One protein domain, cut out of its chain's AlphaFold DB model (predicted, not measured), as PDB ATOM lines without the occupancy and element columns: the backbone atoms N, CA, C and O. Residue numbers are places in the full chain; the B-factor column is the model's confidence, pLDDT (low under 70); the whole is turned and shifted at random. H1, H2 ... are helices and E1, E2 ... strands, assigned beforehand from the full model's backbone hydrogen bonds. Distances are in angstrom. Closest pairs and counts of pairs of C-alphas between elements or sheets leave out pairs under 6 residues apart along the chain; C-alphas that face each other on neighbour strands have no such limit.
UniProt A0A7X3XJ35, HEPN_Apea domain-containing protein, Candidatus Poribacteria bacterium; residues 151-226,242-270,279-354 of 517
ATOM      1  N   PHE A 151     178.721 181.994 161.295       82.25
ATOM      2  CA  PHE A 151     178.204 181.596 159.992       82.25
ATOM      3  C   PHE A 151     178.939 180.377 159.454       82.25
ATOM      4  O   PHE A 151     180.086 180.131 159.797       82.25
ATOM      5  N   GLN A 152     178.279 179.624 158.592       82.62
ATOM      6  CA  GLN A 152     178.818 178.468 157.906       82.62
ATOM      7  C   GLN A 152     179.018 178.823 156.439       82.62
ATOM      8  O   GLN A 152     178.098 179.305 155.784       82.62
ATOM      9  N   LYS A 153     180.203 178.571 155.895       83.94
ATOM     10  CA  LYS A 153     180.416 178.485 154.450       83.94
ATOM     11  C   LYS A 153     180.217 177.032 154.054       83.94
ATOM     12  O   LYS A 153     180.928 176.162 154.549       83.94
ATOM     13  N   ILE A 154     179.261 176.778 153.175       83.00
ATOM     14  CA  ILE A 154     178.941 175.439 152.694       83.00
ATOM     15  C   ILE A 154     179.340 175.365 151.229       83.00
ATOM     16  O   ILE A 154     178.990 176.237 150.430       83.00
ATOM     17  N   ILE A 155     180.116 174.344 150.883       86.25
ATOM     18  CA  ILE A 155     180.681 174.183 149.552       86.25
ATOM     19  C   ILE A 155     180.386 172.782 149.049       86.25
ATOM     20  O   ILE A 155     180.777 171.793 149.657       86.25
ATOM     21  N   PHE A 156     179.695 172.699 147.923       86.31
ATOM     22  CA  PHE A 156     179.400 171.440 147.263       86.31
ATOM     23  C   PHE A 156     180.602 170.988 146.437       86.31
ATOM     24  O   PHE A 156     181.048 171.730 145.557       86.31
ATOM     25  N   LEU A 157     181.090 169.774 146.678       88.19
ATOM     26  CA  LEU A 157     182.192 169.177 145.926       88.19
ATOM     27  C   LEU A 157     181.655 168.232 144.851       88.19
ATOM     28  O   LEU A 157     180.871 167.329 145.134       88.19
ATOM     29  N   GLN A 158     182.081 168.458 143.611       85.25
ATOM     30  CA  GLN A 158     181.628 167.684 142.460       85.25
ATOM     31  C   GLN A 158     182.296 166.296 142.405       85.25
ATOM     32  O   GLN A 158     183.492 166.182 142.673       85.25
ATOM     33  N   ASP A 159     181.522 165.275 142.013       84.50
ATOM     34  CA  ASP A 159     181.985 163.930 141.621       84.50
ATOM     35  C   ASP A 159     182.840 163.190 142.668       84.50
ATOM     36  O   ASP A 159     183.622 162.300 142.337       84.50
ATOM     37  N   LEU A 160     182.666 163.524 143.949       88.56
ATOM     38  CA  LEU A 160     183.397 162.926 145.062       88.56
ATOM     39  C   LEU A 160     182.432 162.242 146.037       88.56
ATOM     40  O   LEU A 160     181.397 162.798 146.401       88.56
ATOM     41  N   ARG A 161     182.795 161.043 146.497       88.88
ATOM     42  CA  ARG A 161     182.040 160.236 147.463       88.88
ATOM     43  C   ARG A 161     182.965 159.734 148.568       88.88
ATOM     44  O   ARG A 161     184.047 159.245 148.273       88.88
ATOM     45  N   VAL A 162     182.522 159.780 149.826       88.50
ATOM     46  CA  VAL A 162     183.254 159.154 150.941       88.50
ATOM     47  C   VAL A 162     182.735 157.735 151.175       88.50
ATOM     48  O   VAL A 162     181.526 157.498 151.228       88.50
ATOM     49  N   GLN A 163     183.646 156.780 151.310       89.62
ATOM     50  CA  GLN A 163     183.392 155.419 151.754       89.62
ATOM     51  C   GLN A 163     183.846 155.273 153.206       89.62
ATOM     52  O   GLN A 163     185.028 155.386 153.519       89.62
ATOM     53  N   TYR A 164     182.892 154.976 154.084       87.38
ATOM     54  CA  TYR A 164     183.143 154.814 155.514       87.38
ATOM     55  C   TYR A 164     183.346 153.345 155.863       87.38
ATOM     56  O   TYR A 164     182.586 152.472 155.411       87.38
ATOM     57  N   SER A 165     184.347 153.082 156.696       86.69
ATOM     58  CA  SER A 165     184.644 151.739 157.181       86.69
ATOM     59  C   SER A 165     183.460 151.160 157.982       86.69
ATOM     60  O   SER A 165     182.739 151.865 158.681       86.69
ATOM     61  N   GLY A 166     183.184 149.859 157.824       81.62
ATOM     62  CA  GLY A 166     182.179 149.152 158.636       81.62
ATOM     63  C   GLY A 166     180.705 149.390 158.283       81.62
ATOM     64  O   GLY A 166     179.830 148.894 158.989       81.62
ATOM     65  N   THR A 167     180.395 150.096 157.193       69.38
ATOM     66  CA  THR A 167     178.999 150.376 156.826       69.38
ATOM     67  C   THR A 167     178.471 149.439 155.742       69.38
ATOM     68  O   THR A 167     179.071 149.281 154.680       69.38
ATOM     69  N   THR A 168     177.329 148.792 156.003       71.88
ATOM     70  CA  THR A 168     176.629 148.004 154.980       71.88
ATOM     71  C   THR A 168     176.043 148.940 153.921       71.88
ATOM     72  O   THR A 168     175.681 150.083 154.207       71.88
ATOM     73  N   ARG A 169     175.911 148.445 152.683       68.31
ATOM     74  CA  ARG A 169     175.367 149.207 151.539       68.31
ATOM     75  C   ARG A 169     173.928 149.707 151.761       68.31
ATOM     76  O   ARG A 169     173.456 150.570 151.029       68.31
ATOM     77  N   GLU A 170     173.221 149.149 152.743       67.12
ATOM     78  CA  GLU A 170     171.881 149.584 153.151       67.12
ATOM     79  C   GLU A 170     171.934 150.742 154.154       67.12
ATOM     80  O   GLU A 170     171.203 151.715 153.988       67.12
ATOM     81  N   ALA A 171     172.862 150.712 155.118       64.56
ATOM     82  CA  ALA A 171     173.044 151.790 156.093       64.56
ATOM     83  C   ALA A 171     173.556 153.101 155.466       64.56
ATOM     84  O   ALA A 171     173.487 154.160 156.085       64.56
ATOM     85  N   SER A 172     174.106 153.063 154.248       61.41
ATOM     86  CA  SER A 172     174.552 154.265 153.527       61.41
ATOM     87  C   SER A 172     173.430 155.030 152.829       61.41
ATOM     88  O   SER A 172     173.673 156.129 152.342       61.41
ATOM     89  N   LYS A 173     172.216 154.473 152.732       70.94
ATOM     90  CA  LYS A 173     171.148 155.096 151.938       70.94
ATOM     91  C   LYS A 173     170.336 156.146 152.686       70.94
ATOM     92  O   LYS A 173     169.755 157.002 152.038       70.94
ATOM     93  N   THR A 174     170.281 156.092 154.013       73.50
ATOM     94  CA  THR A 174     169.311 156.890 154.783       73.50
ATOM     95  C   THR A 174     169.932 157.843 155.793       73.50
ATOM     96  O   THR A 174     169.237 158.730 156.274       73.50
ATOM     97  N   GLN A 175     171.217 157.694 156.119       81.00
ATOM     98  CA  GLN A 175     171.850 158.484 157.170       81.00
ATOM     99  C   GLN A 175     172.820 159.507 156.583       81.00
ATOM    100  O   GLN A 175     173.710 159.149 155.811       81.00
ATOM    101  N   ILE A 176     172.667 160.766 156.998       82.50
ATOM    102  CA  ILE A 176     173.676 161.799 156.770       82.50
ATOM    103  C   ILE A 176     174.919 161.451 157.584       82.50
ATOM    104  O   ILE A 176     174.818 161.082 158.756       82.50
ATOM    105  N   ARG A 177     176.091 161.545 156.960       88.12
ATOM    106  CA  ARG A 177     177.362 161.228 157.613       88.12
ATOM    107  C   ARG A 177     178.242 162.449 157.682       88.12
ATOM    108  O   ARG A 177     178.387 163.157 156.690       88.12
ATOM    109  N   GLU A 178     178.846 162.646 158.842       90.94
ATOM    110  CA  GLU A 178     179.785 163.729 159.074       90.94
ATOM    111  C   GLU A 178     181.192 163.163 159.278       90.94
ATOM    112  O   GLU A 178     181.393 162.287 160.120       90.94
ATOM    113  N   THR A 179     182.171 163.683 158.537       91.69
ATOM    114  CA  THR A 179     183.596 163.465 158.817       91.69
ATOM    115  C   THR A 179     184.208 164.784 159.250       91.69
ATOM    116  O   THR A 179     184.283 165.731 158.466       91.69
ATOM    117  N   HIS A 180     184.683 164.854 160.488       91.94
ATOM    118  CA  HIS A 180     185.356 166.047 160.982       91.94
ATOM    119  C   HIS A 180     186.764 166.155 160.393       91.94
ATOM    120  O   HIS A 180     187.594 165.247 160.516       91.94
ATOM    121  N   ILE A 181     187.034 167.287 159.744       92.19
ATOM    122  CA  ILE A 181     188.371 167.628 159.270       92.19
ATOM    123  C   ILE A 181     189.158 168.225 160.433       92.19
ATOM    124  O   ILE A 181     190.218 167.707 160.766       92.19
ATOM    125  N   ALA A 182     188.572 169.234 161.073       93.81
ATOM    126  CA  ALA A 182     189.026 169.855 162.308       93.81
ATOM    127  C   ALA A 182     187.820 170.454 163.051       93.81
ATOM    128  O   ALA A 182     186.679 170.372 162.583       93.81
ATOM    129  N   GLU A 183     188.046 171.089 164.200       92.62
ATOM    130  CA  GLU A 183     187.004 171.896 164.843       92.62
ATOM    131  C   GLU A 183     186.476 172.952 163.858       92.62
ATOM    132  O   GLU A 183     187.257 173.645 163.212       92.62
ATOM    133  N   GLY A 184     185.154 173.030 163.689       89.12
ATOM    134  CA  GLY A 184     184.525 173.953 162.745       89.12
ATOM    135  C   GLY A 184     184.760 173.649 161.262       89.12
ATOM    136  O   GLY A 184     184.416 174.477 160.431       89.12
ATOM    137  N   ILE A 185     185.347 172.509 160.883       92.94
ATOM    138  CA  ILE A 185     185.542 172.133 159.472       92.94
ATOM    139  C   ILE A 185     185.151 170.671 159.300       92.94
ATOM    140  O   ILE A 185     185.753 169.785 159.908       92.94
ATOM    141  N   LYS A 186     184.156 170.386 158.461       93.25
ATOM    142  CA  LYS A 186     183.651 169.020 158.290       93.25
ATOM    143  C   LYS A 186     183.160 168.731 156.885       93.25
ATOM    144  O   LYS A 186     182.662 169.613 156.191       93.25
ATOM    145  N   PHE A 187     183.258 167.466 156.500       91.75
ATOM    146  CA  PHE A 187     182.502 166.930 155.383       91.75
ATOM    147  C   PHE A 187     181.149 166.431 155.854       91.75
ATOM    148  O   PHE A 187     181.060 165.756 156.875       91.75
ATOM    149  N   VAL A 188     180.115 166.720 155.074       87.19
ATOM    150  CA  VAL A 188     178.785 166.145 155.224       87.19
ATOM    151  C   VAL A 188     178.454 165.408 153.939       87.19
ATOM    152  O   VAL A 188     178.313 166.027 152.885       87.19
ATOM    153  N   GLN A 189     178.357 164.084 154.016       88.31
ATOM    154  CA  GLN A 189     177.867 163.275 152.910       88.31
ATOM    155  C   GLN A 189     176.351 163.143 153.008       88.31
ATOM    156  O   GLN A 189     175.815 162.658 154.009       88.31
ATOM    157  N   LEU A 190     175.680 163.547 151.936       85.38
ATOM    158  CA  LEU A 190     174.235 163.446 151.817       85.38
ATOM    159  C   LEU A 190     173.817 161.989 151.565       85.38
ATOM    160  O   LEU A 190     174.563 161.231 150.942       85.38
ATOM    161  N   PRO A 191     172.639 161.565 152.046       80.88
ATOM    162  CA  PRO A 191     172.145 160.219 151.805       80.88
ATOM    163  C   PRO A 191     171.942 159.961 150.307       80.88
ATOM    164  O   PRO A 191     171.669 160.870 149.522       80.88
ATOM    165  N   SER A 192     172.035 158.690 149.914       79.56
ATOM    166  CA  SER A 192     171.578 158.247 148.596       79.56
ATOM    167  C   SER A 192     170.055 158.240 148.572       79.56
ATOM    168  O   SER A 192     169.425 157.216 148.837       79.56
ATOM    169  N   CYS A 193     169.459 159.361 148.217       72.06
ATOM    170  CA  CYS A 193     168.027 159.475 148.009       72.06
ATOM    171  C   CYS A 193     167.711 159.441 146.507       72.06
ATOM    172  O   CYS A 193     168.400 160.054 145.686       72.06
ATOM    173  N   THR A 194     166.683 158.680 146.127       70.19
ATOM    174  CA  THR A 194     166.072 158.829 144.799       70.19
ATOM    175  C   THR A 194     165.358 160.175 144.727       70.19
ATOM    176  O   THR A 194     164.983 160.728 145.755       70.19
ATOM    177  N   ILE A 195     165.101 160.688 143.522       58.91
ATOM    178  CA  ILE A 195     164.297 161.912 143.348       58.91
ATOM    179  C   ILE A 195     162.951 161.790 144.084       58.91
ATOM    180  O   ILE A 195     162.537 162.733 144.748       58.91
ATOM    181  N   GLY A 196     162.320 160.609 144.040       65.31
ATOM    182  CA  GLY A 196     161.099 160.320 144.798       65.31
ATOM    183  C   GLY A 196     161.304 160.389 146.312       65.31
ATOM    184  O   GLY A 196     160.515 161.016 146.993       65.31
ATOM    185  N   GLN A 197     162.404 159.850 146.845       66.88
ATOM    186  CA  GLN A 197     162.708 159.951 148.277       66.88
ATOM    187  C   GLN A 197     163.084 161.367 148.715       66.88
ATOM    188  O   GLN A 197     162.774 161.735 149.839       66.88
ATOM    189  N   ILE A 198     163.754 162.155 147.865       58.88
ATOM    190  CA  ILE A 198     163.998 163.584 148.122       58.88
ATOM    191  C   ILE A 198     162.661 164.305 148.209       58.88
ATOM    192  O   ILE A 198     162.449 165.083 149.130       58.88
ATOM    193  N   TRP A 199     161.749 164.008 147.284       55.72
ATOM    194  CA  TRP A 199     160.403 164.560 147.294       55.72
ATOM    195  C   TRP A 199     159.636 164.157 148.558       55.72
ATOM    196  O   TRP A 199     159.155 165.029 149.272       55.72
ATOM    197  N   ASP A 200     159.627 162.868 148.902       60.88
ATOM    198  CA  ASP A 200     158.996 162.339 150.114       60.88
ATOM    199  C   ASP A 200     159.636 162.917 151.392       60.88
ATOM    200  O   ASP A 200     158.941 163.159 152.372       60.88
ATOM    201  N   LEU A 201     160.950 163.174 151.409       54.97
ATOM    202  CA  LEU A 201     161.652 163.880 152.493       54.97
ATOM    203  C   LEU A 201     161.179 165.335 152.593       54.97
ATOM    204  O   LEU A 201     160.797 165.785 153.670       54.97
ATOM    205  N   CYS A 202     161.123 166.048 151.468       51.78
ATOM    206  CA  CYS A 202     160.633 167.423 151.411       51.78
ATOM    207  C   CYS A 202     159.134 167.544 151.747       51.78
ATOM    208  O   CYS A 202     158.708 168.581 152.258       51.78
ATOM    209  N   GLU A 203     158.320 166.521 151.469       49.44
ATOM    210  CA  GLU A 203     156.905 166.448 151.858       49.44
ATOM    211  C   GLU A 203     156.726 165.972 153.312       49.44
ATOM    212  O   GLU A 203     155.855 166.464 154.030       49.44
ATOM    213  N   SER A 204     157.566 165.060 153.806       49.53
ATOM    214  CA  SER A 204     157.495 164.562 155.189       49.53
ATOM    215  C   SER A 204     158.043 165.549 156.222       49.53
ATOM    216  O   SER A 204     157.552 165.575 157.351       49.53
ATOM    217  N   GLU A 205     158.953 166.452 155.851       44.03
ATOM    218  CA  GLU A 205     159.269 167.629 156.671       44.03
ATOM    219  C   GLU A 205     158.061 168.562 156.836       44.03
ATOM    220  O   GLU A 205     157.857 169.124 157.915       44.03
ATOM    221  N   GLN A 206     157.186 168.668 155.824       41.41
ATOM    222  CA  GLN A 206     155.928 169.415 155.966       41.41
ATOM    223  C   GLN A 206     154.986 168.748 156.982       41.41
ATOM    224  O   GLN A 206     154.194 169.444 157.620       41.41
ATOM    225  N   SER A 207     155.114 167.431 157.195       35.53
ATOM    226  CA  SER A 207     154.371 166.680 158.218       35.53
ATOM    227  C   SER A 207     155.107 166.513 159.559       35.53
ATOM    228  O   SER A 207     154.497 166.038 160.517       35.53
ATOM    229  N   GLY A 208     156.364 166.969 159.678       34.59
ATOM    230  CA  GLY A 208     157.136 166.989 160.929       34.59
ATOM    231  C   GLY A 208     157.771 165.656 161.342       34.59
ATOM    232  O   GLY A 208     158.035 165.465 162.526       34.59
ATOM    233  N   PHE A 209     157.995 164.726 160.406       29.27
ATOM    234  CA  PHE A 209     158.422 163.354 160.729       29.27
ATOM    235  C   PHE A 209     159.935 163.088 160.682       29.27
ATOM    236  O   PHE A 209     160.369 162.040 161.161       29.27
ATOM    237  N   ILE A 210     160.750 163.995 160.135       35.78
ATOM    238  CA  ILE A 210     162.208 163.828 160.039       35.78
ATOM    239  C   ILE A 210     162.870 165.156 160.419       35.78
ATOM    240  O   ILE A 210     162.667 166.155 159.739       35.78
ATOM    241  N   GLU A 211     163.650 165.181 161.506       39.94
ATOM    242  CA  GLU A 211     164.570 166.289 161.780       39.94
ATOM    243  C   GLU A 211     165.751 166.146 160.821       39.94
ATOM    244  O   GLU A 211     166.683 165.374 161.071       39.94
ATOM    245  N   LEU A 212     165.711 166.856 159.692       42.25
ATOM    246  CA  LEU A 212     166.952 167.098 158.986       42.25
ATOM    247  C   LEU A 212     167.843 167.953 159.901       42.25
ATOM    248  O   LEU A 212     167.377 168.924 160.501       42.25
ATOM    249  N   PRO A 213     169.130 167.623 160.032       45.16
ATOM    250  CA  PRO A 213     170.051 168.495 160.735       45.16
ATOM    251  C   PRO A 213     170.054 169.883 160.073       45.16
ATOM    252  O   PRO A 213     169.911 169.982 158.850       45.16
ATOM    253  N   SER A 214     170.260 170.945 160.857       48.62
ATOM    254  CA  SER A 214     170.143 172.359 160.441       48.62
ATOM    255  C   SER A 214     170.838 172.733 159.121       48.62
ATOM    256  O   SER A 214     170.451 173.693 158.465       48.62
ATOM    257  N   TYR A 215     171.831 171.960 158.681       45.41
ATOM    258  CA  TYR A 215     172.544 172.162 157.423       45.41
ATOM    259  C   TYR A 215     171.779 171.733 156.160       45.41
ATOM    260  O   TYR A 215     172.006 172.336 155.112       45.41
ATOM    261  N   ALA A 216     170.867 170.751 156.211       45.75
ATOM    262  CA  ALA A 216     170.025 170.435 155.045       45.75
ATOM    263  C   ALA A 216     168.919 171.486 154.854       45.75
ATOM    264  O   ALA A 216     168.496 171.775 153.740       45.75
ATOM    265  N   ALA A 217     168.537 172.142 155.945       45.28
ATOM    266  CA  ALA A 217     167.724 173.339 155.906       45.28
ATOM    267  C   ALA A 217     168.463 174.469 155.129       45.28
ATOM    268  O   ALA A 217     167.871 175.274 154.437       45.28
ATOM    269  N   GLY A 218     169.796 174.494 155.100       44.97
ATOM    270  CA  GLY A 218     170.557 175.483 154.327       44.97
ATOM    271  C   GLY A 218     170.546 175.323 152.795       44.97
ATOM    272  O   GLY A 218     171.192 176.138 152.130       44.97
ATOM    273  N   PHE A 219     169.913 174.296 152.206       50.06
ATOM    274  CA  PHE A 219     169.960 174.095 150.752       50.06
ATOM    275  C   PHE A 219     169.229 175.210 149.991       50.06
ATOM    276  O   PHE A 219     168.097 175.559 150.327       50.06
ATOM    277  N   PRO A 220     169.812 175.741 148.902       46.69
ATOM    278  CA  PRO A 220     169.098 176.684 148.062       46.69
ATOM    279  C   PRO A 220     167.914 176.020 147.339       46.69
ATOM    280  O   PRO A 220     168.066 175.457 146.259       46.69
ATOM    281  N   SER A 221     166.715 176.128 147.905       44.88
ATOM    282  CA  SER A 221     165.568 176.697 147.195       44.88
ATOM    283  C   SER A 221     165.373 176.325 145.720       44.88
ATOM    284  O   SER A 221     164.656 175.392 145.361       44.88
ATOM    285  N   TYR A 222     166.045 177.093 144.859       45.81
ATOM    286  CA  TYR A 222     165.886 177.086 143.408       45.81
ATOM    287  C   TYR A 222     166.419 175.814 142.740       45.81
ATOM    288  O   TYR A 222     166.061 175.529 141.600       45.81
ATOM    289  N   LEU A 223     167.235 175.010 143.434       42.22
ATOM    290  CA  LEU A 223     167.572 173.648 142.997       42.22
ATOM    291  C   LEU A 223     166.329 172.739 142.969       42.22
ATOM    292  O   LEU A 223     166.352 171.680 142.347       42.22
ATOM    293  N   PHE A 224     165.247 173.185 143.615       47.34
ATOM    294  CA  PHE A 224     163.966 172.514 143.775       47.34
ATOM    295  C   PHE A 224     162.806 173.285 143.111       47.34
ATOM    296  O   PHE A 224     161.649 172.955 143.379       47.34
ATOM    297  N   GLN A 225     163.067 174.295 142.258       42.94
ATOM    298  CA  GLN A 225     162.006 175.078 141.599       42.94
ATOM    299  C   GLN A 225     162.025 175.098 140.064       42.94
ATOM    300  O   GLN A 225     162.679 175.917 139.430       42.94
ATOM    301  N   GLU A 226     161.128 174.295 139.502       36.88
ATOM    302  CA  GLU A 226     160.196 174.646 138.439       36.88
ATOM    303  C   GLU A 226     158.841 174.033 138.811       36.88
ATOM    304  O   GLU A 226     158.524 172.889 138.499       36.88
ATOM    305  N   PRO A 242     165.014 170.325 133.980       42.97
ATOM    306  CA  PRO A 242     166.333 170.660 134.523       42.97
ATOM    307  C   PRO A 242     166.463 170.389 136.028       42.97
ATOM    308  O   PRO A 242     167.559 170.153 136.520       42.97
ATOM    309  N   MET A 243     165.360 170.392 136.772       36.69
ATOM    310  CA  MET A 243     165.339 170.317 138.232       36.69
ATOM    311  C   MET A 243     165.544 168.894 138.780       36.69
ATOM    312  O   MET A 243     166.295 168.689 139.733       36.69
ATOM    313  N   ALA A 244     164.950 167.891 138.125       43.38
ATOM    314  CA  ALA A 244     165.194 166.474 138.411       43.38
ATOM    315  C   ALA A 244     166.683 166.123 138.236       43.38
ATOM    316  O   ALA A 244     167.251 165.368 139.030       43.38
ATOM    317  N   LEU A 245     167.328 166.749 137.242       50.84
ATOM    318  CA  LEU A 245     168.769 166.667 137.049       50.84
ATOM    319  C   LEU A 245     169.506 167.236 138.267       50.84
ATOM    320  O   LEU A 245     170.336 166.529 138.818       50.84
ATOM    321  N   HIS A 246     169.164 168.440 138.746       57.12
ATOM    322  CA  HIS A 246     169.879 169.093 139.853       57.12
ATOM    323  C   HIS A 246     169.814 168.297 141.158       57.12
ATOM    324  O   HIS A 246     170.845 168.121 141.795       57.12
ATOM    325  N   LEU A 247     168.656 167.750 141.531       56.44
ATOM    326  CA  LEU A 247     168.514 166.963 142.765       56.44
ATOM    327  C   LEU A 247     169.230 165.617 142.710       56.44
ATOM    328  O   LEU A 247     169.800 165.184 143.711       56.44
ATOM    329  N   SER A 248     169.285 164.993 141.531       60.06
ATOM    330  CA  SER A 248     170.097 163.790 141.341       60.06
ATOM    331  C   SER A 248     171.593 164.042 141.563       60.06
ATOM    332  O   SER A 248     172.286 163.134 142.012       60.06
ATOM    333  N   LEU A 249     172.075 165.277 141.347       64.38
ATOM    334  CA  LEU A 249     173.466 165.651 141.624       64.38
ATOM    335  C   LEU A 249     173.790 165.661 143.115       64.38
ATOM    336  O   LEU A 249     174.938 165.434 143.472       64.38
ATOM    337  N   PHE A 250     172.811 165.937 143.981       68.69
ATOM    338  CA  PHE A 250     173.033 165.986 145.430       68.69
ATOM    339  C   PHE A 250     173.002 164.607 146.085       68.69
ATOM    340  O   PHE A 250     173.464 164.464 147.215       68.69
ATOM    341  N   SER A 251     172.495 163.583 145.397       74.31
ATOM    342  CA  SER A 251     172.488 162.223 145.933       74.31
ATOM    343  C   SER A 251     173.928 161.751 146.157       74.31
ATOM    344  O   SER A 251     174.735 161.750 145.231       74.31
ATOM    345  N   GLU A 252     174.259 161.376 147.396       80.25
ATOM    346  CA  GLU A 252     175.610 160.957 147.823       80.25
ATOM    347  C   GLU A 252     176.720 162.018 147.725       80.25
ATOM    348  O   GLU A 252     177.890 161.696 147.973       80.25
ATOM    349  N   ALA A 253     176.369 163.266 147.414       83.50
ATOM    350  CA  ALA A 253     177.337 164.338 147.276       83.50
ATOM    351  C   ALA A 253     177.978 164.724 148.612       83.50
ATOM    352  O   ALA A 253     177.413 164.523 149.693       83.50
ATOM    353  N   ILE A 254     179.164 165.321 148.516       89.00
ATOM    354  CA  ILE A 254     179.919 165.813 149.663       89.00
ATOM    355  C   ILE A 254     179.778 167.327 149.753       89.00
ATOM    356  O   ILE A 254     180.097 168.063 148.816       89.00
ATOM    357  N   LEU A 255     179.368 167.791 150.927       89.12
ATOM    358  CA  LEU A 255     179.458 169.186 151.323       89.12
ATOM    359  C   LEU A 255     180.683 169.379 152.213       89.12
ATOM    360  O   LEU A 255     180.831 168.677 153.208       89.12
ATOM    361  N   LEU A 256     181.534 170.349 151.900       91.94
ATOM    362  CA  LEU A 256     182.509 170.902 152.833       91.94
ATOM    363  C   LEU A 256     181.851 172.062 153.587       91.94
ATOM    364  O   LEU A 256     181.483 173.066 152.978       91.94
ATOM    365  N   ILE A 257     181.703 171.919 154.898       89.25
ATOM    366  CA  ILE A 257     181.151 172.940 155.789       89.25
ATOM    367  C   ILE A 257     182.283 173.518 156.630       89.25
ATOM    368  O   ILE A 257     183.041 172.772 157.251       89.25
ATOM    369  N   ILE A 258     182.381 174.845 156.645       89.31
ATOM    370  CA  ILE A 258     183.374 175.599 157.407       89.31
ATOM    371  C   ILE A 258     182.634 176.607 158.280       89.31
ATOM    372  O   ILE A 258     181.959 177.497 157.765       89.31
ATOM    373  N   ASP A 259     182.784 176.483 159.587       88.75
ATOM    374  CA  ASP A 259     182.228 177.380 160.580       88.75
ATOM    375  C   ASP A 259     183.181 178.550 160.824       88.75
ATOM    376  O   ASP A 259     184.358 178.392 161.158       88.75
ATOM    377  N   TYR A 260     182.631 179.745 160.711       86.94
ATOM    378  CA  TYR A 260     183.286 181.012 160.953       86.94
ATOM    379  C   TYR A 260     182.633 181.736 162.131       86.94
ATOM    380  O   TYR A 260     181.448 181.568 162.439       86.94
ATOM    381  N   THR A 261     183.418 182.596 162.762       87.69
ATOM    382  CA  THR A 261     182.968 183.688 163.621       87.69
ATOM    383  C   THR A 261     183.250 185.002 162.912       87.69
ATOM    384  O   THR A 261     184.302 185.143 162.286       87.69
ATOM    385  N   VAL A 262     182.345 185.966 163.030       82.62
ATOM    386  CA  VAL A 262     182.533 187.317 162.497       82.62
ATOM    387  C   VAL A 262     182.221 188.351 163.565       82.62
ATOM    388  O   VAL A 262     181.203 188.240 164.244       82.62
ATOM    389  N   SER A 263     183.086 189.348 163.728       82.69
ATOM    390  CA  SER A 263     182.847 190.464 164.643       82.69
ATOM    391  C   SER A 263     183.419 191.772 164.091       82.69
ATOM    392  O   SER A 263     184.524 191.759 163.543       82.69
ATOM    393  N   PRO A 264     182.715 192.907 164.235       83.81
ATOM    394  CA  PRO A 264     181.316 193.049 164.675       83.81
ATOM    395  C   PRO A 264     180.302 192.620 163.589       83.81
ATOM    396  O   PRO A 264     180.675 192.420 162.437       83.81
ATOM    397  N   LEU A 265     179.008 192.506 163.920       77.00
ATOM    398  CA  LEU A 265     177.952 192.267 162.914       77.00
ATOM    399  C   LEU A 265     177.753 193.471 161.975       77.00
ATOM    400  O   LEU A 265     177.598 193.289 160.764       77.00
ATOM    401  N   PHE A 266     177.825 194.694 162.516       82.31
ATOM    402  CA  PHE A 266     177.863 195.950 161.758       82.31
ATOM    403  C   PHE A 266     179.211 196.634 161.908       82.31
ATOM    404  O   PHE A 266     179.739 196.760 163.011       82.31
ATOM    405  N   CYS A 267     179.752 197.128 160.800       77.81
ATOM    406  CA  CYS A 267     181.020 197.839 160.818       77.81
ATOM    407  C   CYS A 267     180.802 199.353 160.856       77.81
ATOM    408  O   CYS A 267     180.111 199.907 159.998       77.81
ATOM    409  N   LYS A 268     181.451 200.026 161.816       80.25
ATOM    410  CA  LYS A 268     181.513 201.489 161.844       80.25
ATOM    411  C   LYS A 268     182.301 202.002 160.634       80.25
ATOM    412  O   LYS A 268     183.355 201.451 160.294       80.25
ATOM    413  N   PRO A 269     181.846 203.060 159.954       70.25
ATOM    414  CA  PRO A 269     182.548 203.579 158.804       70.25
ATOM    415  C   PRO A 269     183.911 204.160 159.217       70.25
ATOM    416  O   PRO A 269     183.998 205.006 160.100       70.25
ATOM    417  N   SER A 270     185.001 203.731 158.564       68.00
ATOM    418  CA  SER A 270     186.304 204.378 158.750       68.00
ATOM    419  C   SER A 270     186.273 205.833 158.261       68.00
ATOM    420  O   SER A 270     185.773 206.119 157.172       68.00
ATOM    421  N   ILE A 279     188.410 195.224 152.920       61.56
ATOM    422  CA  ILE A 279     187.242 195.135 153.803       61.56
ATOM    423  C   ILE A 279     187.467 194.052 154.864       61.56
ATOM    424  O   ILE A 279     186.862 194.123 155.936       61.56
ATOM    425  N   SER A 280     188.352 193.087 154.591       59.22
ATOM    426  CA  SER A 280     188.778 192.090 155.573       59.22
ATOM    427  C   SER A 280     189.388 192.737 156.824       59.22
ATOM    428  O   SER A 280     189.168 192.242 157.922       59.22
ATOM    429  N   ASP A 281     190.006 193.917 156.707       63.44
ATOM    430  CA  ASP A 281     190.567 194.643 157.855       63.44
ATOM    431  C   ASP A 281     189.488 195.220 158.789       63.44
ATOM    432  O   ASP A 281     189.778 195.646 159.909       63.44
ATOM    433  N   ARG A 282     188.231 195.284 158.334       74.00
ATOM    434  CA  ARG A 282     187.112 195.884 159.078       74.00
ATOM    435  C   ARG A 282     186.257 194.885 159.843       74.00
ATOM    436  O   ARG A 282     185.526 195.290 160.748       74.00
ATOM    437  N   PHE A 283     186.310 193.622 159.445       76.06
ATOM    438  CA  PHE A 283     185.594 192.532 160.082       76.06
ATOM    439  C   PHE A 283     186.598 191.472 160.482       76.06
ATOM    440  O   PHE A 283     187.286 190.910 159.638       76.06
ATOM    441  N   GLU A 284     186.627 191.132 161.762       82.00
ATOM    442  CA  GLU A 284     187.395 189.989 162.208       82.00
ATOM    443  C   GLU A 284     186.628 188.713 161.842       82.00
ATOM    444  O   GLU A 284     185.748 188.262 162.576       82.00
ATOM    445  N   ILE A 285     186.927 188.163 160.663       83.25
ATOM    446  CA  ILE A 285     186.422 186.866 160.208       83.25
ATOM    447  C   ILE A 285     187.458 185.811 160.582       83.25
ATOM    448  O   ILE A 285     188.565 185.794 160.046       83.25
ATOM    449  N   LYS A 286     187.091 184.912 161.491       87.62
ATOM    450  CA  LYS A 286     187.941 183.803 161.939       87.62
ATOM    451  C   LYS A 286     187.247 182.484 161.687       87.62
ATOM    452  O   LYS A 286     186.040 182.372 161.873       87.62
ATOM    453  N   ILE A 287     188.011 181.480 161.295       88.31
ATOM    454  CA  ILE A 287     187.522 180.103 161.240       88.31
ATOM    455  C   ILE A 287     187.511 179.581 162.674       88.31
ATOM    456  O   ILE A 287     188.444 179.845 163.430       88.31
ATOM    457  N   LYS A 288     186.463 178.852 163.071       88.31
ATOM    458  CA  LYS A 288     186.347 178.309 164.439       88.31
ATOM    459  C   LYS A 288     187.413 177.259 164.778       88.31
ATOM    460  O   LYS A 288     187.490 176.813 165.914       88.31
ATOM    461  N   SER A 289     188.228 176.861 163.808       91.62
ATOM    462  CA  SER A 289     189.249 175.841 163.976       91.62
ATOM    463  C   SER A 289     190.485 176.376 164.688       91.62
ATOM    464  O   SER A 289     191.200 177.218 164.147       91.62
ATOM    465  N   ALA A 290     190.791 175.822 165.862       90.50
ATOM    466  CA  ALA A 290     192.081 176.039 166.511       90.50
ATOM    467  C   ALA A 290     193.237 175.334 165.773       90.50
ATOM    468  O   ALA A 290     194.367 175.818 165.797       90.50
ATOM    469  N   GLU A 291     192.957 174.207 165.108       92.00
ATOM    470  CA  GLU A 291     193.946 173.448 164.330       92.00
ATOM    471  C   GLU A 291     194.303 174.165 163.019       92.00
ATOM    472  O   GLU A 291     195.476 174.247 162.654       92.00
ATOM    473  N   PHE A 292     193.302 174.738 162.339       92.38
ATOM    474  CA  PHE A 292     193.467 175.442 161.064       92.38
ATOM    475  C   PHE A 292     192.878 176.862 161.106       92.38
ATOM    476  O   PHE A 292     191.888 177.143 160.425       92.38
ATOM    477  N   PRO A 293     193.485 177.794 161.865       89.62
ATOM    478  CA  PRO A 293     192.944 179.148 162.023       89.62
ATOM    479  C   PRO A 293     192.930 179.945 160.709       89.62
ATOM    480  O   PRO A 293     192.080 180.812 160.520       89.62
ATOM    481  N   ASN A 294     193.832 179.609 159.781       89.50
ATOM    482  CA  ASN A 294     193.955 180.212 158.453       89.50
ATOM    483  C   ASN A 294     193.598 179.198 157.353       89.50
ATOM    484  O   ASN A 294     194.335 179.062 156.377       89.50
ATOM    485  N   PHE A 295     192.521 178.425 157.545       93.56
ATOM    486  CA  PHE A 295     192.139 177.379 156.597       93.56
ATOM    487  C   PHE A 295     191.890 177.940 155.188       93.56
ATOM    488  O   PHE A 295     190.929 178.670 154.936       93.56
ATOM    489  N   ASP A 296     192.777 177.566 154.268       93.19
ATOM    490  CA  ASP A 296     192.739 177.935 152.857       93.19
ATOM    491  C   ASP A 296     192.039 176.816 152.087       93.19
ATOM    492  O   ASP A 296     192.566 175.717 151.888       93.19
ATOM    493  N   VAL A 297     190.816 177.123 151.673       91.56
ATOM    494  CA  VAL A 297     189.925 176.198 150.981       91.56
ATOM    495  C   VAL A 297     190.528 175.699 149.665       91.56
ATOM    496  O   VAL A 297     190.412 174.512 149.361       91.56
ATOM    497  N   ASP A 298     191.206 176.564 148.908       92.00
ATOM    498  CA  ASP A 298     191.780 176.201 147.611       92.00
ATOM    499  C   ASP A 298     192.978 175.263 147.804       92.00
ATOM    500  O   ASP A 298     193.096 174.233 147.134       92.00
ATOM    501  N   LYS A 299     193.828 175.543 148.798       95.62
ATOM    502  CA  LYS A 299     194.932 174.643 149.175       95.62
ATOM    503  C   LYS A 299     194.426 173.297 149.690       95.62
ATOM    504  O   LYS A 299     195.042 172.268 149.404       95.62
ATOM    505  N   PHE A 300     193.307 173.269 150.411       96.06
ATOM    506  CA  PHE A 300     192.703 172.009 150.839       96.06
ATOM    507  C   PHE A 300     192.130 171.220 149.653       96.06
ATOM    508  O   PHE A 300     192.308 170.005 149.588       96.06
ATOM    509  N   TYR A 301     191.538 171.883 148.653       94.44
ATOM    510  CA  TYR A 301     191.129 171.223 147.404       94.44
ATOM    511  C   TYR A 301     192.296 170.660 146.622       94.44
ATOM    512  O   TYR A 301     192.175 169.588 146.032       94.44
ATOM    513  N   HIS A 302     193.428 171.349 146.630       96.38
ATOM    514  CA  HIS A 302     194.654 170.856 146.023       96.38
ATOM    515  C   HIS A 302     195.138 169.589 146.713       96.38
ATOM    516  O   HIS A 302     195.385 168.589 146.039       96.38
ATOM    517  N   ALA A 303     195.183 169.596 148.046       97.38
ATOM    518  CA  ALA A 303     195.519 168.413 148.823       97.38
ATOM    519  C   ALA A 303     194.556 167.250 148.534       97.38
ATOM    520  O   ALA A 303     194.994 166.147 148.215       97.38
ATOM    521  N   LEU A 304     193.244 167.505 148.567       96.19
ATOM    522  CA  LEU A 304     192.234 166.478 148.324       96.19
ATOM    523  C   LEU A 304     192.297 165.940 146.893       96.19
ATOM    524  O   LEU A 304     192.183 164.736 146.688       96.19
ATOM    525  N   SER A 305     192.544 166.812 145.913       96.44
ATOM    526  CA  SER A 305     192.714 166.421 144.515       96.44
ATOM    527  C   SER A 305     193.912 165.492 144.337       96.44
ATOM    528  O   SER A 305     193.813 164.446 143.693       96.44
ATOM    529  N   LEU A 306     195.039 165.845 144.962       97.44
ATOM    530  CA  LEU A 306     196.245 165.028 144.963       97.44
ATOM    531  C   LEU A 306     196.042 163.699 145.690       97.44
ATOM    532  O   LEU A 306     196.625 162.721 145.261       97.44
ATOM    533  N   ILE A 307     195.234 163.596 146.743       97.38
ATOM    534  CA  ILE A 307     194.985 162.285 147.366       97.38
ATOM    535  C   ILE A 307     194.000 161.446 146.546       97.38
ATOM    536  O   ILE A 307     194.235 160.258 146.332       97.38
ATOM    537  N   ALA A 308     192.946 162.064 146.011       95.25
ATOM    538  CA  ALA A 308     191.925 161.386 145.215       95.25
ATOM    539  C   ALA A 308     192.394 160.995 143.797       95.25
ATOM    540  O   ALA A 308     191.662 160.316 143.077       95.25
ATOM    541  N   ASN A 309     193.579 161.453 143.365       95.81
ATOM    542  CA  ASN A 309     194.038 161.408 141.967       95.81
ATOM    543  C   ASN A 309     192.985 161.949 140.978       95.81
ATOM    544  O   ASN A 309     192.818 161.467 139.850       95.81
ATOM    545  N   TYR A 310     192.247 162.959 141.426       94.50
ATOM    546  CA  TYR A 310     191.092 163.514 140.743       94.50
ATOM    547  C   TYR A 310     191.059 165.020 140.944       94.50
ATOM    548  O   TYR A 310     191.549 165.523 141.943       94.50
ATOM    549  N   ALA A 311     190.482 165.760 140.008       94.19
ATOM    550  CA  ALA A 311     190.336 167.197 140.171       94.19
ATOM    551  C   ALA A 311     189.075 167.524 140.967       94.19
ATOM    552  O   ALA A 311     188.008 167.739 140.393       94.19
ATOM    553  N   VAL A 312     189.216 167.609 142.287       92.56
ATOM    554  CA  VAL A 312     188.132 168.070 143.152       92.56
ATOM    555  C   VAL A 312     187.853 169.535 142.843       92.56
ATOM    556  O   VAL A 312     188.751 170.377 142.883       92.56
ATOM    557  N   LYS A 313     186.591 169.844 142.547       86.69
ATOM    558  CA  LYS A 313     186.141 171.207 142.270       86.69
ATOM    559  C   LYS A 313     184.937 171.577 143.125       86.69
ATOM    560  O   LYS A 313     184.036 170.750 143.288       86.69
ATOM    561  N   PRO A 314     184.873 172.830 143.603       87.19
ATOM    562  CA  PRO A 314     183.631 173.365 144.120       87.19
ATOM    563  C   PRO A 314     182.653 173.547 142.952       87.19
ATOM    564  O   PRO A 314     182.964 174.235 141.978       87.19
ATOM    565  N   LEU A 315     181.471 172.941 143.040       81.12
ATOM    566  CA  LEU A 315     180.391 173.190 142.083       81.12
ATOM    567  C   LEU A 315     179.650 174.475 142.460       81.12
ATOM    568  O   LEU A 315     179.437 175.351 141.625       81.12
ATOM    569  N   PHE A 316     179.303 174.599 143.744       77.81
ATOM    570  CA  PHE A 316     178.576 175.731 144.307       77.81
ATOM    571  C   PHE A 316     179.068 176.028 145.720       77.81
ATOM    572  O   PHE A 316     179.429 175.116 146.459       77.81
ATOM    573  N   GLN A 317     179.036 177.300 146.109       78.12
ATOM    574  CA  GLN A 317     179.278 177.730 147.482       78.12
ATOM    575  C   GLN A 317     178.173 178.680 147.938       78.12
ATOM    576  O   GLN A 317     177.702 179.525 147.168       78.12
ATOM    577  N   TRP A 318     177.779 178.553 149.197       74.94
ATOM    578  CA  TRP A 318     176.840 179.455 149.848       74.94
ATOM    579  C   TRP A 318     177.223 179.660 151.309       74.94
ATOM    580  O   TRP A 318     178.131 179.013 151.835       74.94
ATOM    581  N   GLN A 319     176.576 180.629 151.946       72.62
ATOM    582  CA  GLN A 319     176.823 180.986 153.335       72.62
ATOM    583  C   GLN A 319     175.513 180.942 154.104       72.62
ATOM    584  O   GLN A 319     174.487 181.408 153.609       72.62
ATOM    585  N   TYR A 320     175.562 180.390 155.308       69.06
ATOM    586  CA  TYR A 320     174.444 180.289 156.226       69.06
ATOM    587  C   TYR A 320     174.808 180.985 157.540       69.06
ATOM    588  O   TYR A 320     175.816 180.642 158.140       69.06
ATOM    589  N   ILE A 321     174.034 181.975 157.987       65.12
ATOM    590  CA  ILE A 321     174.304 182.711 159.234       65.12
ATOM    591  C   ILE A 321     173.260 182.288 160.265       65.12
ATOM    592  O   ILE A 321     172.067 182.530 160.070       65.12
ATOM    593  N   ASP A 322     173.702 181.642 161.347       59.16
ATOM    594  CA  ASP A 322     172.791 180.904 162.230       59.16
ATOM    595  C   ASP A 322     171.959 181.821 163.139       59.16
ATOM    596  O   ASP A 322     170.797 181.551 163.451       59.16
ATOM    597  N   GLU A 323     172.515 182.975 163.503       52.00
ATOM    598  CA  GLU A 323     171.994 183.803 164.599       52.00
ATOM    599  C   GLU A 323     171.397 185.145 164.162       52.00
ATOM    600  O   GLU A 323     170.914 185.904 165.004       52.00
ATOM    601  N   ASP A 324     171.392 185.432 162.859       55.97
ATOM    602  CA  ASP A 324     171.102 186.775 162.366       55.97
ATOM    603  C   ASP A 324     169.734 186.841 161.670       55.97
ATOM    604  O   ASP A 324     169.633 186.841 160.443       55.97
ATOM    605  N   GLU A 325     168.646 186.851 162.455       57.72
ATOM    606  CA  GLU A 325     167.266 186.935 161.927       57.72
ATOM    607  C   GLU A 325     167.066 188.138 160.986       57.72
ATOM    608  O   GLU A 325     166.314 188.038 160.017       57.72
ATOM    609  N   LEU A 326     167.809 189.231 161.213       58.00
ATOM    610  CA  LEU A 326     167.853 190.414 160.351       58.00
ATOM    611  C   LEU A 326     168.465 190.160 158.976       58.00
ATOM    612  O   LEU A 326     168.268 190.968 158.083       58.00
ATOM    613  N   PHE A 327     169.170 189.054 158.755       58.62
ATOM    614  CA  PHE A 327     169.867 188.804 157.492       58.62
ATOM    615  C   PHE A 327     169.700 187.381 156.956       58.62
ATOM    616  O   PHE A 327     170.254 187.070 155.894       58.62
ATOM    617  N   LYS A 328     168.877 186.548 157.611       58.12
ATOM    618  CA  LYS A 328     168.505 185.196 157.152       58.12
ATOM    619  C   LYS A 328     167.833 185.169 155.778       58.12
ATOM    620  O   LYS A 328     167.724 184.109 155.172       58.12
ATOM    621  N   VAL A 329     167.396 186.312 155.257       46.12
ATOM    622  CA  VAL A 329     166.500 186.357 154.104       46.12
ATOM    623  C   VAL A 329     166.834 187.567 153.231       46.12
ATOM    624  O   VAL A 329     166.794 188.698 153.703       46.12
ATOM    625  N   GLY A 330     167.138 187.313 151.957       47.78
ATOM    626  CA  GLY A 330     167.330 188.330 150.923       47.78
ATOM    627  C   GLY A 330     168.752 188.358 150.373       47.78
ATOM    628  O   GLY A 330     169.680 188.784 151.064       47.78
ATOM    629  N   ASP A 331     168.925 187.858 149.144       48.75
ATOM    630  CA  ASP A 331     169.153 188.771 148.021       48.75
ATOM    631  C   ASP A 331     169.086 188.086 146.631       48.75
ATOM    632  O   ASP A 331     169.638 187.012 146.388       48.75
ATOM    633  N   TRP A 332     168.446 188.789 145.697       43.09
ATOM    634  CA  TRP A 332     167.966 188.380 144.364       43.09
ATOM    635  C   TRP A 332     169.059 188.111 143.302       43.09
ATOM    636  O   TRP A 332     168.781 187.624 142.208       43.09
ATOM    637  N   TRP A 333     170.326 188.446 143.569       43.62
ATOM    638  CA  TRP A 333     171.384 188.475 142.540       43.62
ATOM    639  C   TRP A 333     172.048 187.108 142.276       43.62
ATOM    640  O   TRP A 333     172.826 186.983 141.323       43.62
ATOM    641  N   TYR A 334     171.716 186.071 143.054       44.44
ATOM    642  CA  TYR A 334     172.261 184.716 142.879       44.44
ATOM    643  C   TYR A 334     171.835 184.063 141.554       44.44
ATOM    644  O   TYR A 334     172.642 183.389 140.913       44.44
ATOM    645  N   THR A 335     170.621 184.325 141.062       46.16
ATOM    646  CA  THR A 335     170.126 183.704 139.818       46.16
ATOM    647  C   THR A 335     170.893 184.153 138.568       46.16
ATOM    648  O   THR A 335     171.000 183.393 137.611       46.16
ATOM    649  N   LYS A 336     171.509 185.349 138.562       39.47
ATOM    650  CA  LYS A 336     172.280 185.839 137.399       39.47
ATOM    651  C   LYS A 336     173.745 185.393 137.367       39.47
ATOM    652  O   LYS A 336     174.324 185.359 136.280       39.47
ATOM    653  N   LEU A 337     174.349 185.054 138.510       41.34
ATOM    654  CA  LEU A 337     175.728 184.539 138.573       41.34
ATOM    655  C   LEU A 337     175.803 183.008 138.566       41.34
ATOM    656  O   LEU A 337     176.843 182.465 138.197       41.34
ATOM    657  N   MET A 338     174.688 182.324 138.837       42.41
ATOM    658  CA  MET A 338     174.487 180.896 138.579       42.41
ATOM    659  C   MET A 338     174.299 180.604 137.083       42.41
ATOM    660  O   MET A 338     173.367 179.919 136.673       42.41
ATOM    661  N   ARG A 339     175.198 181.092 136.222       42.16
ATOM    662  CA  ARG A 339     175.445 180.326 134.998       42.16
ATOM    663  C   ARG A 339     176.250 179.122 135.468       42.16
ATOM    664  O   ARG A 339     177.355 179.373 135.951       42.16
ATOM    665  N   PRO A 340     175.752 177.873 135.374       47.19
ATOM    666  CA  PRO A 340     176.597 176.707 135.588       47.19
ATOM    667  C   PRO A 340     177.782 176.868 134.636       47.19
ATOM    668  O   PRO A 340     177.655 176.706 133.425       47.19
ATOM    669  N   ARG A 341     178.923 177.338 135.160       44.34
ATOM    670  CA  ARG A 341     180.095 177.662 134.333       44.34
ATOM    671  C   ARG A 341     180.726 176.399 133.761       44.34
ATOM    672  O   ARG A 341     181.619 176.491 132.929       44.34
ATOM    673  N   VAL A 342     180.251 175.236 134.189       50.97
ATOM    674  CA  VAL A 342     180.727 173.933 133.779       50.97
ATOM    675  C   VAL A 342     179.483 173.068 133.613       50.97
ATOM    676  O   VAL A 342     178.776 172.812 134.585       50.97
ATOM    677  N   MET A 343     179.172 172.669 132.375       53.84
ATOM    678  CA  MET A 343     178.293 171.517 132.188       53.84
ATOM    679  C   MET A 343     178.980 170.346 132.874       53.84
ATOM    680  O   MET A 343     180.160 170.108 132.624       53.84
ATOM    681  N   ILE A 344     178.255 169.685 133.768       57.25
ATOM    682  CA  ILE A 344     178.734 168.511 134.489       57.25
ATOM    683  C   ILE A 344     179.207 167.527 133.437       57.25
ATOM    684  O   ILE A 344     178.436 167.127 132.562       57.25
ATOM    685  N   ASP A 345     180.499 167.229 133.473       59.09
ATOM    686  CA  ASP A 345     181.076 166.240 132.590       59.09
ATOM    687  C   ASP A 345     180.550 164.878 133.033       59.09
ATOM    688  O   ASP A 345     181.078 164.242 133.944       59.09
ATOM    689  N   SER A 346     179.463 164.449 132.396       55.09
ATOM    690  CA  SER A 346     178.769 163.194 132.674       55.09
ATOM    691  C   SER A 346     179.641 161.953 132.441       55.09
ATOM    692  O   SER A 346     179.198 160.840 132.724       55.09
ATOM    693  N   GLY A 347     180.873 162.119 131.944       57.25
ATOM    694  CA  GLY A 347     181.808 161.037 131.668       57.25
ATOM    695  C   GLY A 347     182.780 160.668 132.791       57.25
ATOM    696  O   GLY A 347     183.356 159.584 132.709       57.25
ATOM    697  N   SER A 348     183.003 161.506 133.816       63.22
ATOM    698  CA  SER A 348     184.162 161.294 134.711       63.22
ATOM    699  C   SER A 348     183.983 160.218 135.796       63.22
ATOM    700  O   SER A 348     184.973 159.700 136.306       63.22
ATOM    701  N   GLY A 349     182.754 159.759 136.051       78.56
ATOM    702  CA  GLY A 349     182.469 158.767 137.092       78.56
ATOM    703  C   GLY A 349     182.624 159.338 138.508       78.56
ATOM    704  O   GLY A 349     183.332 160.311 138.739       78.56
ATOM    705  N   ILE A 350     181.926 158.745 139.479       82.62
ATOM    706  CA  ILE A 350     182.013 159.172 140.882       82.62
ATOM    707  C   ILE A 350     183.324 158.645 141.475       82.62
ATOM    708  O   ILE A 350     183.524 157.428 141.551       82.62
ATOM    709  N   HIS A 351     184.191 159.544 141.936       89.12
ATOM    710  CA  HIS A 351     185.431 159.195 142.616       89.12
ATOM    711  C   HIS A 351     185.172 158.913 144.093       89.12
ATOM    712  O   HIS A 351     184.596 159.727 144.812       89.12
ATOM    713  N   VAL A 352     185.602 157.741 144.553       91.00
ATOM    714  CA  VAL A 352     185.408 157.302 145.936       91.00
ATOM    715  C   VAL A 352     186.705 157.490 146.715       91.00
ATOM    716  O   VAL A 352     187.715 156.882 146.373       91.00
ATOM    717  N   ILE A 353     186.657 158.305 147.763       93.69
ATOM    718  CA  ILE A 353     187.698 158.435 148.791       93.69
ATOM    719  C   ILE A 353     187.224 157.771 150.080       93.69
ATOM    720  O   ILE A 353     186.030 157.554 150.262       93.69
ATOM    721  N   ASN A 354     188.127 157.451 150.995       93.75
ATOM    722  CA  ASN A 354     187.771 156.929 152.316       93.75
ATOM    723  C   ASN A 354     188.254 157.861 153.449       93.75
ATOM    724  O   ASN A 354     188.813 158.927 153.206       93.75
TER     725      ASN A 354
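What this domain is: This is residues 151 to 226, 242 to 270 and 279 to 354 of the 517 residues of the protein "HEPN_Apea domain-containing protein" of Candidatus Poribacteria bacterium (UniProt A0A7X3XJ35). A twisted, antiparallel, branched sheet built round the long strand E5 runs between a loose group of helices, H1 to H4, and the single helix H6. E5, E6, H5 and residues 264 to 270 reach one end of the longest axis; at the other end a small parallel pair, E2 and E8, lies with the loop of residues 164 to 176, and a long stretch holding H7 loops back from E7 to E8. The printed part has 181 residues, with seven named helices and eight named strands in the order E1 E2 E3 E4 H1 H2 H3 H4 E5 H5 E6 H6 E7 H7 E8, in the class mixed, helices and strands. The whole is compact, with a radius of gyration of the C-alphas of 17.5 A and spans of 55 by 40 by 32 A.

How they stand to each other: In the branched sheet E5, residues 254 to 263, has three neighbours. E1, residues 151 to 157, is antiparallel to it on one side, with N 153 and O 258 within hydrogen-bond range at 2.8 A. On the other side are E4, residues 185 to 189, beside residues 254 to 258, with N 188 and O 255 at 2.8 A, and E6, residues 284 to 287, beside residues 259 to 263, with N 261 and O 286 at 2.8 A; both are antiparallel to E5. E7, residues 314 to 321, is an edge strand antiparallel to E1, with N 154 and O 318 at 2.8 A. E3, residues 177 to 182, forms a hairpin with E4, with N 179 and O 187 at 2.9 A. E1 runs on into E2, residues 160 to 163, at 96 degrees across a break of 2 residues. E2 is parallel to E8, residues 351 to 354, with N 161 and O 351 at 2.8 A. H6, residues 297 to 308, only grazes the branched sheet with residues 297 to 301; its closest C-alpha to E8 is that of Ala 308, 6.3 A from that of Ile 353. H2, residues 214 to 217, is on the branched sheet at a height of 8.9 A and only just over E1, with 3 of its C-alphas falling there. H4, residues 242 to 250, is not on that sheet; it touches H3, residues 221 to 224, where the closest C-alphas, of Leu 223 and His 246, are 6.0 A apart. H1, residues 195 to 207, touches H4 with residues 195 to 198 alone, about perpendicular at 85 degrees, the closest C-alphas being those of Ile 195 and Ser 248, 6.4 A apart. H5, residues 279 to 282, and H7, residues 334 to 337, touch no helix. Every O i to N i+4 pair is within hydrogen-bond range in H6, 8 of 9 in H1 and 4 of 5 in H4; H2, H3, H5 and H7 are too short for such a pair.

Where its parts are: E5 is 29.0 A long from first to last C-alpha, E7 20.1 A, E1 19.2 A, H1 18.5 A and H6 16.0 A. E1 begins at C-alpha 151 (178.204, 181.596, 159.992). E5 ends at C-alpha 263 (182.847, 190.464, 164.643), and E8 ends at C-alpha 354 (187.771, 156.929, 152.316).

The domain as a whole: The two C-alphas farthest apart, of Thr 168 and Ser 270, are 57.3 A apart. Residues 227 to 241 and 271 to 278 are not printed, with gaps of 8.3 A and 10.5 A between the C-alphas across the cuts. The links E2 to E3, E7 to H7 and H7 to E8 are long. Residues 203 to 208, of which 203 to 207 belong to H1, stand free. The mean pLDDT of the printed part is 71.3, and 79 residues are under 70, among them 195 to 226, 242 to 250 and 320 to 348.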